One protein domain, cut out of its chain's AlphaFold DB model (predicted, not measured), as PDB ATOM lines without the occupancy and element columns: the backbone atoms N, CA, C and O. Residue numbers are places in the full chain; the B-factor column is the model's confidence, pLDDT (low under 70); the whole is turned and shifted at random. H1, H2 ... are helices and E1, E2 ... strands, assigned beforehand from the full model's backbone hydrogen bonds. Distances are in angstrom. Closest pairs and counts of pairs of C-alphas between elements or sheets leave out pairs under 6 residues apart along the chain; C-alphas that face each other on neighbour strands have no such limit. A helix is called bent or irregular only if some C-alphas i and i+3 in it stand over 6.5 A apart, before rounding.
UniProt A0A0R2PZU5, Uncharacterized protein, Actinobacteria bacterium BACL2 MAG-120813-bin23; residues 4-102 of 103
ATOM      1  N   VAL A   4     146.713 125.736 149.477       97.44
ATOM      2  CA  VAL A   4     146.382 126.342 150.778       97.44
ATOM      3  C   VAL A   4     145.114 125.713 151.341       97.44
ATOM      4  O   VAL A   4     145.094 125.321 152.498       97.44
ATOM      5  N   ARG A   5     144.085 125.549 150.502       95.38
ATOM      6  CA  ARG A   5     142.831 124.896 150.892       95.38
ATOM      7  C   ARG A   5     143.035 123.435 151.269       95.38
ATOM      8  O   ARG A   5     142.518 123.017 152.291       95.38
ATOM      9  N   LEU A   6     143.829 122.699 150.493       96.44
ATOM     10  CA  LEU A   6     144.148 121.308 150.803       96.44
ATOM     11  C   LEU A   6     144.891 121.187 152.140       96.44
ATOM     12  O   LEU A   6     144.551 120.329 152.940       96.44
ATOM     13  N   ILE A   7     145.877 122.053 152.401       97.06
ATOM     14  CA  ILE A   7     146.596 122.067 153.682       97.06
ATOM     15  C   ILE A   7     145.646 122.407 154.832       97.06
ATOM     16  O   ILE A   7     145.674 121.721 155.843       97.06
ATOM     17  N   GLU A   8     144.797 123.429 154.686       97.19
ATOM     18  CA  GLU A   8     143.805 123.799 155.707       97.19
ATOM     19  C   GLU A   8     142.866 122.628 156.035       97.19
ATOM     20  O   GLU A   8     142.615 122.356 157.208       97.19
ATOM     21  N   GLU A   9     142.378 121.915 155.016       96.88
ATOM     22  CA  GLU A   9     141.523 120.740 155.202       96.88
ATOM     23  C   GLU A   9     142.277 119.584 155.863       96.88
ATOM     24  O   GLU A   9     141.769 118.986 156.807       96.88
ATOM     25  N   LEU A  10     143.505 119.292 155.430       96.44
ATOM     26  CA  LEU A  10     144.313 118.224 156.022       96.44
ATOM     27  C   LEU A  10     144.713 118.526 157.469       96.44
ATOM     28  O   LEU A  10     144.658 117.624 158.292       96.44
ATOM     29  N   GLU A  11     145.073 119.766 157.802       96.69
ATOM     30  CA  GLU A  11     145.376 120.177 159.181       96.69
ATOM     31  C   GLU A  11     144.147 120.038 160.082       96.69
ATOM     32  O   GLU A  11     144.237 119.469 161.166       96.69
ATOM     33  N   TYR A  12     142.978 120.471 159.599       95.62
ATOM     34  CA  TYR A  12     141.724 120.277 160.322       95.62
ATOM     35  C   TYR A  12     141.407 118.790 160.541       95.62
ATOM     36  O   TYR A  12     141.014 118.390 161.635       95.62
ATOM     37  N   LEU A  13     141.582 117.950 159.516       96.56
ATOM     38  CA  LEU A  13     141.299 116.519 159.624       96.56
ATOM     39  C   LEU A  13     142.360 115.771 160.431       96.56
ATOM     40  O   LEU A  13     142.016 114.781 161.065       96.56
ATOM     41  N   LYS A  14     143.608 116.242 160.472       96.19
ATOM     42  CA  LYS A  14     144.672 115.705 161.331       96.19
ATOM     43  C   LYS A  14     144.292 115.799 162.808       96.19
ATOM     44  O   LYS A  14     144.508 114.840 163.543       96.19
ATOM     45  N   ASP A  15     143.658 116.896 163.223       94.50
ATOM     46  CA  ASP A  15     143.173 117.061 164.601       94.50
ATOM     47  C   ASP A  15     142.088 116.029 164.977       94.50
ATOM     48  O   ASP A  15     141.880 115.747 166.157       94.50
ATOM     49  N   ILE A  16     141.411 115.441 163.981       93.81
ATOM     50  CA  ILE A  16     140.361 114.426 164.157       93.81
ATOM     51  C   ILE A  16     140.925 113.007 163.992       93.81
ATOM     52  O   ILE A  16     140.618 112.108 164.770       93.81
ATOM     53  N   ALA A  17     141.729 112.795 162.952       93.06
ATOM     54  CA  ALA A  17     142.225 111.493 162.533       93.06
ATOM     55  C   ALA A  17     143.478 111.057 163.308       93.06
ATOM     56  O   ALA A  17     143.735 109.861 163.421       93.06
ATOM     57  N   GLY A  18     144.236 112.004 163.859       92.50
ATOM     58  CA  GLY A  18     145.556 111.772 164.434       92.50
ATOM     59  C   GLY A  18     146.683 112.024 163.431       92.50
ATOM     60  O   GLY A  18     146.484 112.006 162.217       92.50
ATOM     61  N   GLU A  19     147.884 112.276 163.958       93.75
ATOM     62  CA  GLU A  19     149.063 112.659 163.165       93.75
ATOM     63  C   GLU A  19     149.527 111.562 162.194       93.75
ATOM     64  O   GLU A  19     150.048 111.877 161.126       93.75
ATOM     65  N   ASP A  20     149.286 110.298 162.542       92.94
ATOM     66  CA  ASP A  20     149.710 109.123 161.775       92.94
ATOM     67  C   ASP A  20     148.599 108.561 160.865       92.94
ATOM     68  O   ASP A  20     148.711 107.443 160.369       92.94
ATOM     69  N   ALA A  21     147.508 109.303 160.646       94.12
ATOM     70  CA  ALA A  21     146.402 108.831 159.818       94.12
ATOM     71  C   ALA A  21     146.833 108.571 158.364       94.12
ATOM     72  O   ALA A  21     147.411 109.432 157.694       94.12
ATOM     73  N   GLU A  22     146.494 107.391 157.843       94.81
ATOM     74  CA  GLU A  22     146.799 107.014 156.464       94.81
ATOM     75  C   GLU A  22     146.003 107.881 155.477       94.81
ATOM     76  O   GLU A  22     144.803 108.097 155.648       94.81
ATOM     77  N   VAL A  23     146.638 108.336 154.393       94.75
ATOM     78  CA  VAL A  23     145.964 109.085 153.322       94.75
ATOM     79  C   VAL A  23     145.805 108.200 152.089       94.75
ATOM     80  O   VAL A  23     146.786 107.687 151.554       94.75
ATOM     81  N   ARG A  24     144.569 108.051 151.602       94.00
ATOM     82  CA  ARG A  24     144.234 107.244 150.420       94.00
ATOM     83  C   ARG A  24     143.583 108.089 149.327       94.00
ATOM     84  O   ARG A  24     142.745 108.948 149.593       94.00
ATOM     85  N   LEU A  25     143.929 107.789 148.078       90.81
ATOM     86  CA  LEU A  25     143.249 108.316 146.896       90.81
ATOM     87  C   LEU A  25     142.212 107.298 146.410       90.81
ATOM     88  O   LEU A  25     142.564 106.155 146.115       90.81
ATOM     89  N   ALA A  26     140.956 107.720 146.284       83.50
ATOM     90  CA  ALA A  26     139.920 106.935 145.622       83.50
ATOM     91  C   ALA A  26     139.714 107.467 144.195       83.50
ATOM     92  O   ALA A  26     139.338 108.620 144.009       83.50
ATOM     93  N   MET A  27     139.972 106.629 143.186       80.25
ATOM     94  CA  MET A  27     139.821 106.977 141.767       80.25
ATOM     95  C   MET A  27     139.335 105.769 140.955       80.25
ATOM     96  O   MET A  27     139.632 104.630 141.320       80.25
ATOM     97  N   GLN A  28     138.647 105.994 139.828       68.50
ATOM     98  CA  GLN A  28     138.240 104.915 138.910       68.50
ATOM     99  C   GLN A  28     138.600 105.155 137.415       68.50
ATOM    100  O   GLN A  28     137.705 105.115 136.565       68.50
ATOM    101  N   PRO A  29     139.877 105.375 137.029       66.06
ATOM    102  CA  PRO A  29     140.230 105.648 135.634       66.06
ATOM    103  C   PRO A  29     140.677 104.409 134.838       66.06
ATOM    104  O   PRO A  29     141.222 103.445 135.370       66.06
ATOM    105  N   SER A  30     140.496 104.465 133.514       71.12
ATOM    106  CA  SER A  30     141.034 103.489 132.543       71.12
ATOM    107  C   SER A  30     142.252 104.007 131.751       71.12
ATOM    108  O   SER A  30     142.789 103.268 130.932       71.12
ATOM    109  N   TRP A  31     142.673 105.262 131.965       75.56
ATOM    110  CA  TRP A  31     143.710 105.977 131.197       75.56
ATOM    111  C   TRP A  31     144.467 106.994 132.078       75.56
ATOM    112  O   TRP A  31     143.922 107.397 133.108       75.56
ATOM    113  N   PRO A  32     145.684 107.443 131.693       78.69
ATOM    114  CA  PRO A  32     146.451 108.432 132.455       78.69
ATOM    115  C   PRO A  32     145.870 109.842 132.268       78.69
ATOM    116  O   PRO A  32     146.205 110.572 131.329       78.69
ATOM    117  N   PHE A  33     144.968 110.214 133.170       86.38
ATOM    118  CA  PHE A  33     144.309 111.513 133.202       86.38
ATOM    119  C   PHE A  33     144.674 112.302 134.461       86.38
ATOM    120  O   PHE A  33     145.006 111.726 135.495       86.38
ATOM    121  N   GLU A  34     144.578 113.627 134.366       87.75
ATOM    122  CA  GLU A  34     144.613 114.520 135.526       87.75
ATOM    123  C   GLU A  34     143.210 114.789 136.041       87.75
ATOM    124  O   GLU A  34     142.274 114.986 135.259       87.75
ATOM    125  N   TYR A  35     143.098 114.892 137.362       89.44
ATOM    126  CA  TYR A  35     141.851 115.160 138.058       89.44
ATOM    127  C   TYR A  35     142.035 116.281 139.069       89.44
ATOM    128  O   TYR A  35     143.080 116.413 139.709       89.44
ATOM    129  N   SER A  36     140.993 117.085 139.235       91.31
ATOM    130  CA  SER A  36     140.886 117.940 140.413       91.31
ATOM    131  C   SER A  36     140.479 117.105 141.628       91.31
ATOM    132  O   SER A  36     139.758 116.124 141.490       91.31
ATOM    133  N   ILE A  37     140.926 117.510 142.817       93.81
ATOM    134  CA  ILE A  37     140.395 116.991 144.084       93.81
ATOM    135  C   ILE A  37     139.119 117.776 144.408       93.81
ATOM    136  O   ILE A  37     139.146 119.018 144.372       93.81
ATOM    137  N   ASP A  38     138.032 117.060 144.697       94.00
ATOM    138  CA  ASP A  38     136.741 117.634 145.095       94.00
ATOM    139  C   ASP A  38     136.666 117.858 146.600       94.00
ATOM    140  O   ASP A  38     136.455 118.985 147.046       94.00
ATOM    141  N   SER A  39     136.901 116.799 147.374       92.38
ATOM    142  CA  SER A  39     136.758 116.815 148.824       92.38
ATOM    143  C   SER A  39     137.800 115.948 149.533       92.38
ATOM    144  O   SER A  39     138.360 115.000 148.975       92.38
ATOM    145  N   VAL A  40     138.056 116.309 150.789       95.56
ATOM    146  CA  VAL A  40     138.892 115.563 151.730       95.56
ATOM    147  C   VAL A  40     138.013 115.162 152.906       95.56
ATOM    148  O   VAL A  40     137.387 116.014 153.537       95.56
ATOM    149  N   ILE A  41     137.937 113.865 153.187       95.50
ATOM    150  CA  ILE A  41     137.098 113.328 154.263       95.50
ATOM    151  C   ILE A  41     137.936 112.484 155.215       95.50
ATOM    152  O   ILE A  41     138.819 111.746 154.782       95.50
ATOM    153  N   VAL A  42     137.639 112.559 156.509       96.69
ATOM    154  CA  VAL A  42     138.168 111.620 157.502       96.69
ATOM    155  C   VAL A  42     137.191 110.466 157.682       96.69
ATOM    156  O   VAL A  42     135.977 110.658 157.701       96.69
ATOM    157  N   MET A  43     137.736 109.267 157.831       95.56
ATOM    158  CA  MET A  43     137.016 108.079 158.250       95.56
ATOM    159  C   MET A  43     137.684 107.524 159.506       95.56
ATOM    160  O   MET A  43     138.765 106.930 159.430       95.56
ATOM    161  N   THR A  44     137.044 107.745 160.655       94.88
ATOM    162  CA  THR A  44     137.503 107.217 161.943       94.88
ATOM    163  C   THR A  44     136.871 105.863 162.250       94.88
ATOM    164  O   THR A  44     135.848 105.500 161.670       94.88
ATOM    165  N   ASN A  45     137.452 105.112 163.186       91.38
ATOM    166  CA  ASN A  45     136.847 103.859 163.656       91.38
ATOM    167  C   ASN A  45     135.461 104.069 164.275       91.38
ATOM    168  O   ASN A  45     134.560 103.282 164.014       91.38
ATOM    169  N   GLU A  46     135.273 105.160 165.018       90.94
ATOM    170  CA  GLU A  46     133.976 105.524 165.595       90.94
ATOM    171  C   GLU A  46     132.928 105.776 164.502       90.94
ATOM    172  O   GLU A  46     131.828 105.237 164.567       90.94
ATOM    173  N   MET A  47     133.288 106.509 163.440       93.06
ATOM    174  CA  MET A  47     132.390 106.729 162.300       93.06
ATOM    175  C   MET A  47     132.065 105.425 161.563       93.06
ATOM    176  O   MET A  47     130.932 105.232 161.128       93.06
ATOM    177  N   ARG A  48     133.038 104.514 161.412       92.62
ATOM    178  CA  ARG A  48     132.801 103.183 160.823       92.62
ATOM    179  C   ARG A  48     131.817 102.380 161.667       92.62
ATOM    180  O   ARG A  48     130.887 101.806 161.109       92.62
ATOM    181  N   GLU A  49     132.005 102.380 162.984       92.75
ATOM    182  CA  GLU A  49     131.114 101.716 163.933       92.75
ATOM    183  C   GLU A  49     129.690 102.286 163.837       92.75
ATOM    184  O   GLU A  49     128.718 101.541 163.715       92.75
ATOM    185  N   GLU A  50     129.552 103.615 163.839       93.06
ATOM    186  CA  GLU A  50     128.258 104.294 163.734       93.06
ATOM    187  C   GLU A  50     127.545 103.981 162.413       93.06
ATOM    188  O   GLU A  50     126.352 103.660 162.426       93.06
ATOM    189  N   ASN A  51     128.272 104.021 161.293       93.38
ATOM    190  CA  ASN A  51     127.735 103.689 159.974       93.38
ATOM    191  C   ASN A  51     127.253 102.234 159.919       93.38
ATOM    192  O   ASN A  51     126.118 101.993 159.512       93.38
ATOM    193  N   ALA A  52     128.050 101.277 160.403       92.94
ATOM    194  CA  ALA A  52     127.651  99.869 160.453       92.94
ATOM    195  C   ALA A  52     126.404  99.660 161.329       92.94
ATOM    196  O   ALA A  52     125.465  98.967 160.941       92.94
ATOM    197  N   ARG A  53     126.335 100.325 162.492       94.31
ATOM    198  CA  ARG A  53     125.129 100.309 163.338       94.31
ATOM    199  C   ARG A  53     123.913 100.884 162.613       94.31
ATOM    200  O   ARG A  53     122.808 100.391 162.818       94.31
ATOM    201  N   ALA A  54     124.083 101.947 161.825       95.38
ATOM    202  CA  ALA A  54     122.996 102.545 161.054       95.38
ATOM    203  C   ALA A  54     122.483 101.594 159.963       95.38
ATOM    204  O   ALA A  54     121.275 101.404 159.865       95.38
ATOM    205  N   GLU A  55     123.380 100.938 159.226       95.31
ATOM    206  CA  GLU A  55     123.022  99.946 158.204       95.31
ATOM    207  C   GLU A  55     122.258  98.756 158.806       95.31
ATOM    208  O   GLU A  55     121.170  98.421 158.339       95.31
ATOM    209  N   LEU A  56     122.746  98.177 159.908       94.44
ATOM    210  CA  LEU A  56     122.073  97.055 160.579       94.44
ATOM    211  C   LEU A  56     120.689  97.437 161.137       94.44
ATOM    212  O   LEU A  56     119.767  96.617 161.146       94.44
ATOM    213  N   ARG A  57     120.507  98.690 161.581       95.81
ATOM    214  CA  ARG A  57     119.181  99.204 161.968       95.81
ATOM    215  C   ARG A  57     118.233  99.286 160.778       95.81
ATOM    216  O   ARG A  57     117.068  98.914 160.921       95.81
ATOM    217  N   ASP A  58     118.714  99.747 159.627       96.75
ATOM    218  CA  ASP A  58     117.919  99.819 158.396       96.75
ATOM    219  C   ASP A  58     117.533  98.420 157.880       96.75
ATOM    220  O   ASP A  58     116.457  98.242 157.305       96.75
ATOM    221  N   GLU A  59     118.352  97.405 158.166       95.81
ATOM    222  CA  GLU A  59     118.039  95.987 157.935       95.81
ATOM    223  C   GLU A  59     117.033  95.396 158.946       95.81
ATOM    224  O   GLU A  59     116.525  94.290 158.751       95.81
ATOM    225  N   GLY A  60     116.679  96.147 159.994       96.19
ATOM    226  CA  GLY A  60     115.643  95.792 160.964       96.19
ATOM    227  C   GLY A  60     116.127  94.973 162.160       96.19
ATOM    228  O   GLY A  60     115.291  94.379 162.848       96.19
ATOM    229  N   LEU A  61     117.437  94.930 162.419       96.38
ATOM    230  CA  LEU A  61     117.988  94.247 163.587       96.38
ATOM    231  C   LEU A  61     117.676  95.011 164.881       96.38
ATOM    232  O   LEU A  61     117.559  96.239 164.908       96.38
ATOM    233  N   SER A  62     117.556  94.268 165.979       96.50
ATOM    234  CA  SER A  62     117.425  94.836 167.319       96.50
ATOM    235  C   SER A  62     118.761  95.361 167.856       96.50
ATOM    236  O   SER A  62     119.836  94.930 167.444       96.50
ATOM    237  N   GLU A  63     118.711  96.258 168.844       94.31
ATOM    238  CA  GLU A  63     119.919  96.793 169.498       94.31
ATOM    239  C   GLU A  63     120.779  95.700 170.162       94.31
ATOM    240  O   GLU A  63     121.995  95.852 170.264       94.31
ATOM    241  N   GLU A  64     120.180  94.589 170.603       94.94
ATOM    242  CA  GLU A  64     120.931  93.443 171.135       94.94
ATOM    243  C   GLU A  64     121.746  92.763 170.026       94.94
ATOM    244  O   GLU A  64     122.959  92.611 170.169       94.94
ATOM    245  N   GLU A  65     121.116  92.458 168.888       93.62
ATOM    246  CA  GLU A  65     121.773  91.832 167.731       93.62
ATOM    247  C   GLU A  65     122.854  92.734 167.116       93.62
ATOM    248  O   GLU A  65     123.907  92.250 166.700       93.62
ATOM    249  N   ILE A  66     122.625  94.051 167.089       93.62
ATOM    250  CA  ILE A  66     123.611  95.030 166.616       93.62
ATOM    251  C   ILE A  66     124.841  95.034 167.528       93.62
ATOM    252  O   ILE A  66     125.973  95.029 167.047       93.62
ATOM    253  N   ASN A  67     124.647  95.034 168.850       93.12
ATOM    254  CA  ASN A  67     125.768  95.049 169.789       93.12
ATOM    255  C   ASN A  67     126.626  93.784 169.694       93.12
ATOM    256  O   ASN A  67     127.846  93.891 169.793       93.12
ATOM    257  N   GLU A  68     126.019  92.617 169.469       91.31
ATOM    258  CA  GLU A  68     126.756  91.362 169.270       91.31
ATOM    259  C   GLU A  68     127.654  91.383 168.027       91.31
ATOM    260  O   GLU A  68     128.706  90.746 168.026       91.31
ATOM    261  N   GLN A  69     127.256  92.111 166.983       88.06
ATOM    262  CA  GLN A  69     128.005  92.180 165.728       88.06
ATOM    263  C   GLN A  69     129.056  93.286 165.709       88.06
ATOM    264  O   GLN A  69     130.078  93.139 165.051       88.06
ATOM    265  N   VAL A  70     128.811  94.388 166.415       88.75
ATOM    266  CA  VAL A  70     129.628  95.597 166.290       88.75
ATOM    267  C   VAL A  70     130.655  95.735 167.417       88.75
ATOM    268  O   VAL A  70     131.787  96.161 167.189       88.75
ATOM    269  N   VAL A  71     130.293  95.375 168.652       87.25
ATOM    270  CA  VAL A  71     131.159  95.615 169.814       87.25
ATOM    271  C   VAL A  71     132.366  94.680 169.785       87.25
ATOM    272  O   VAL A  71     132.235  93.466 169.918       87.25
ATOM    273  N   GLY A  72     133.563  95.263 169.676       80.31
ATOM    274  CA  GLY A  72     134.820  94.509 169.648       80.31
ATOM    275  C   GLY A  72     135.048  93.744 168.344       80.31
ATOM    276  O   GLY A  72     135.868  92.825 168.319       80.31
ATOM    277  N   ALA A  73     134.325  94.090 167.274       85.31
ATOM    278  CA  ALA A  73     134.581  93.509 165.970       85.31
ATOM    279  C   ALA A  73     135.899  94.063 165.388       85.31
ATOM    280  O   ALA A  73     136.111  95.279 165.372       85.31
ATOM    281  N   PRO A  74     136.787  93.188 164.879       83.31
ATOM    282  CA  PRO A  74     138.125  93.574 164.427       83.31
ATOM    283  C   PRO A  74     138.110  94.489 163.194       83.31
ATOM    284  O   PRO A  74     139.096  95.153 162.904       83.31
ATOM    285  N   GLU A  75     137.000  94.552 162.459       80.00
ATOM    286  CA  GLU A  75     136.806  95.461 161.322       80.00
ATOM    287  C   GLU A  75     136.745  96.949 161.709       80.00
ATOM    288  O   GLU A  75     136.990  97.812 160.863       80.00
ATOM    289  N   PHE A  76     136.491  97.248 162.986       84.56
ATOM    290  CA  PHE A  76     136.574  98.597 163.556       84.56
ATOM    291  C   PHE A  76     137.897  98.834 164.303       84.56
ATOM    292  O   PHE A  76     138.127  99.927 164.820       84.56
ATOM    293  N   GLU A  77     138.789  97.838 164.342       78.94
ATOM    294  CA  GLU A  77     140.144  97.962 164.876       78.94
ATOM    295  C   GLU A  77     141.115  98.282 163.731       78.94
ATOM    296  O   GLU A  77     141.543  97.417 162.967       78.94
ATOM    297  N   GLY A  78     141.469  99.557 163.586       82.88
ATOM    298  CA  GLY A  78     142.400  99.998 162.551       82.88
ATOM    299  C   GLY A  78     142.859 101.436 162.732       82.88
ATOM    300  O   GLY A  78     142.524 102.097 163.712       82.88
ATOM    301  N   GLU A  79     143.637 101.932 161.780       88.88
ATOM    302  CA  GLU A  79     144.008 103.344 161.744       88.88
ATOM    303  C   GLU A  79     142.879 104.180 161.121       88.88
ATOM    304  O   GLU A  79     142.075 103.724 160.291       88.88
ATOM    305  N   ASN A  80     142.793 105.437 161.544       93.75
ATOM    306  CA  ASN A  80     141.937 106.404 160.876       93.75
ATOM    307  C   ASN A  80     142.503 106.676 159.479       93.75
ATOM    308  O   ASN A  80     143.715 106.649 159.271       93.75
ATOM    309  N   VAL A  81     141.619 106.924 158.516       95.06
ATOM    310  CA  VAL A  81     142.023 107.122 157.120       95.06
ATOM    311  C   VAL A  81     141.434 108.418 156.598       95.06
ATOM    312  O   VAL A  81     140.248 108.683 156.789       95.06
ATOM    313  N   ILE A  82     142.244 109.207 155.904       96.94
ATOM    314  CA  ILE A  82     141.810 110.384 155.161       96.94
ATOM    315  C   ILE A  82     141.667 109.995 153.688       96.94
ATOM    316  O   ILE A  82     142.614 109.511 153.069       96.94
ATOM    317  N   TYR A  83     140.488 110.212 153.112       95.88
ATOM    318  CA  TYR A  83     140.221 109.961 151.698       95.88
ATOM    319  C   TYR A  83     140.194 111.264 150.906       95.88
ATOM    320  O   TYR A  83     139.527 112.226 151.291       95.88
ATOM    321  N   LEU A  84     140.878 111.253 149.764       96.00
ATOM    322  CA  LEU A  84     140.761 112.269 148.723       96.00
ATOM    323  C   LEU A  84     139.789 111.772 147.652       96.00
ATOM    324  O   LEU A  84     140.001 110.691 147.088       96.00
ATOM    325  N   SER A  85     138.745 112.550 147.374       93.50
ATOM    326  CA  SER A  85     137.774 112.243 146.325       93.50
ATOM    327  C   SER A  85     138.117 112.942 145.007       93.50
ATOM    328  O   SER A  85     138.633 114.067 144.958       93.50
ATOM    329  N   GLU A  86     137.815 112.249 143.914       90.25
ATOM    330  CA  GLU A  86     137.872 112.797 142.566       90.25
ATOM    331  C   GLU A  86     136.823 113.904 142.378       90.25
ATOM    332  O   GLU A  86     135.656 113.737 142.723       90.25
ATOM    333  N   GLY A  87     137.240 115.019 141.777       88.50
ATOM    334  CA  GLY A  87     136.354 116.043 141.232       88.50
ATOM    335  C   GLY A  87     136.075 115.834 139.757       88.50
ATOM    336  O   GLY A  87     135.275 114.990 139.373       88.50
ATOM    337  N   CYS A  88     136.697 116.643 138.905       88.88
ATOM    338  CA  CYS A  88     136.547 116.532 137.456       88.88
ATOM    339  C   CYS A  88     137.872 116.242 136.753       88.88
ATOM    340  O   CYS A  88     138.932 116.721 137.174       88.88
ATOM    341  N   GLN A  89     137.782 115.500 135.646       89.94
ATOM    342  CA  GLN A  89     138.885 115.298 134.714       89.94
ATOM    343  C   GLN A  89     139.303 116.637 134.094       89.94
ATOM    344  O   GLN A  89     138.488 117.344 133.500       89.94
ATOM    345  N   LEU A  90     140.590 116.958 134.197       90.44
ATOM    346  CA  LEU A  90     141.192 118.171 133.642       90.44
ATOM    347  C   LEU A  90     141.782 117.928 132.248       90.44
ATOM    348  O   LEU A  90     141.774 118.825 131.406       90.44
ATOM    349  N   GLY A  91     142.251 116.706 131.980       88.94
ATOM    350  CA  GLY A  91     142.837 116.332 130.698       88.94
ATOM    351  C   GLY A  91     143.691 115.071 130.781       88.94
ATOM    352  O   GLY A  91     143.526 114.256 131.685       88.94
ATOM    353  N   TYR A  92     144.592 114.915 129.812       88.62
ATOM    354  CA  TYR A  92     145.663 113.919 129.868       88.62
ATOM    355  C   TYR A  92     146.760 114.364 130.822       88.62
ATOM    356  O   TYR A  92     147.051 115.557 130.897       88.62
ATOM    357  N   LEU A  93     147.392 113.393 131.480       88.94
ATOM    358  CA  LEU A  93     148.585 113.647 132.272       88.94
ATOM    359  C   LEU A  93     149.708 114.204 131.379       88.94
ATOM    360  O   LEU A  93     150.062 113.567 130.379       88.94
ATOM    361  N   PRO A  94     150.264 115.386 131.693       90.75
ATOM    362  CA  PRO A  94     151.428 115.926 131.019       90.75
ATOM    363  C   PRO A  94     152.595 114.934 131.048       90.75
ATOM    364  O   PRO A  94     152.803 114.194 132.015       90.75
ATOM    365  N   GLY A  95     153.357 114.894 129.954       87.19
ATOM    366  CA  GLY A  95     154.428 113.910 129.787       87.19
ATOM    367  C   GLY A  95     155.573 114.086 130.786       87.19
ATOM    368  O   GLY A  95     156.156 113.104 131.225       87.19
ATOM    369  N   ASP A  96     155.873 115.321 131.181       91.25
ATOM    370  CA  ASP A  96     156.833 115.639 132.240       91.25
ATOM    371  C   ASP A  96     156.377 115.106 133.604       91.25
ATOM    372  O   ASP A  96     157.160 114.439 134.274       91.25
ATOM    373  N   VAL A  97     155.106 115.290 133.971       87.56
ATOM    374  CA  VAL A  97     154.546 114.735 135.219       87.56
ATOM    375  C   VAL A  97     154.548 113.203 135.197       87.56
ATOM    376  O   VAL A  97     154.923 112.572 136.181       87.56
ATOM    377  N   THR A  98     154.191 112.598 134.063       85.81
ATOM    378  CA  THR A  98     154.234 111.136 133.865       85.81
ATOM    379  C   THR A  98     155.643 110.580 134.112       85.81
ATOM    380  O   THR A  98     155.801 109.590 134.823       85.81
ATOM    381  N   ASN A  99     156.672 111.261 133.591       84.88
ATOM    382  CA  ASN A  99     158.071 110.874 133.785       84.88
ATOM    383  C   ASN A  99     158.507 110.964 135.257       84.88
ATOM    384  O   ASN A  99     159.178 110.055 135.741       84.88
ATOM    385  N   GLU A 100     158.129 112.030 135.971       90.69
ATOM    386  CA  GLU A 100     158.442 112.193 137.401       90.69
ATOM    387  C   GLU A 100     157.731 111.143 138.275       90.69
ATOM    388  O   GLU A 100     158.285 110.688 139.276       90.69
ATOM    389  N   LEU A 101     156.530 110.709 137.876       84.25
ATOM    390  CA  LEU A 101     155.800 109.609 138.520       84.25
ATOM    391  C   LEU A 101     156.336 108.213 138.149       84.25
ATOM    392  O   LEU A 101     155.946 107.227 138.778       84.25
ATOM    393  N   GLY A 102     157.231 108.114 137.161       81.81
ATOM    394  CA  GLY A 102     157.830 106.854 136.713       81.81
ATOM    395  C   GLY A 102     156.861 105.920 135.977       81.81
ATOM    396  O   GLY A 102     157.008 104.700 136.083       81.81
TER     397      GLY A 102
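This is residues 4 to 102 of the 103 residues of an uncharacterized protein of Actinobacteria bacterium BACL2 MAG-120813-bin23 (UniProt A0A0R2PZU5). A narrow, twisted sheet of three strands, in which E2 and E3 make a long bent ribbon and E1 lies beside only part of E3, has the helix H1 over one face and no named helix over the other. A helical hairpin, H2 and H3, lies beyond one end of the ribbon and the short helix H4 beyond the other, giving an elongated outline of 57 by 30 by 23 A. The 99 printed residues hold four named helices and three named strands, in the order H1 E1 E2 H2 H3 E3 H4. The sheet has the order E1, E3, E2 and is mixed; the class is mixed, helices and strands. The whole is loose, with a radius of gyration of the C-alphas of 18.1 A.

The sheet has E3, residues 81 to 92, as its inner strand and E1, residues 22 to 26, and E2, residues 33 to 43, as its edge strands. E3 and E2 are antiparallel at 163 degrees, with N 43 and O 81 at 2.8 A and N 90 and O 34 at 2.8 A, within hydrogen-bond range. E2 bends by 65 degrees at residue 36 and E3 by 73 degrees at residue 89. E1 and E3 are parallel at 36 degrees, with N 24 and O 82 within hydrogen-bond range at 2.8 A. H1, residues 4 to 17, is on the sheet at a height of 9.3 A, two layers with the helix on one face. It lies over E3 and E2 and runs along the strands, at 21 degrees to E2 on the local plane; the closest C-alphas of H1 and E2 are those of Leu 13 and Val 42, 6.2 A apart. H2, residues 45 to 58, and H3, residues 63 to 70, touch and form a helical hairpin, opposite ways at a steep tilt of 44 degrees; their closest C-alphas, of Arg 53 and Ile 66, are 6.4 A apart. Neither is on the sheet, nor is H4, residues 95 to 101, which is apart from H1, H2 and H3. Every O i to N i+4 pair is within hydrogen-bond range in H2, H3 and H4, and 9 of 10 are in H1.

E3 measures 28.3 A from first to last C-alpha, E2 26.3 A and E1 12.8 A. H2 measures 20.1 A, H1 19.4 A, H3 10.3 A and H4 9.8 A. H1 begins at C-alpha 4 (146.382, 126.342, 150.778), E3 begins at C-alpha 81 (142.023, 107.122, 157.120), and H4 ends at C-alpha 101 (155.800, 109.609, 138.520).

The two C-alphas farthest apart, of Glu 64 and Asp 96, are 57.4 A apart. The printed part has no cut, and no link between named elements is long. The mean pLDDT of the printed part is 90.7; residues 28 to 29 are under 70.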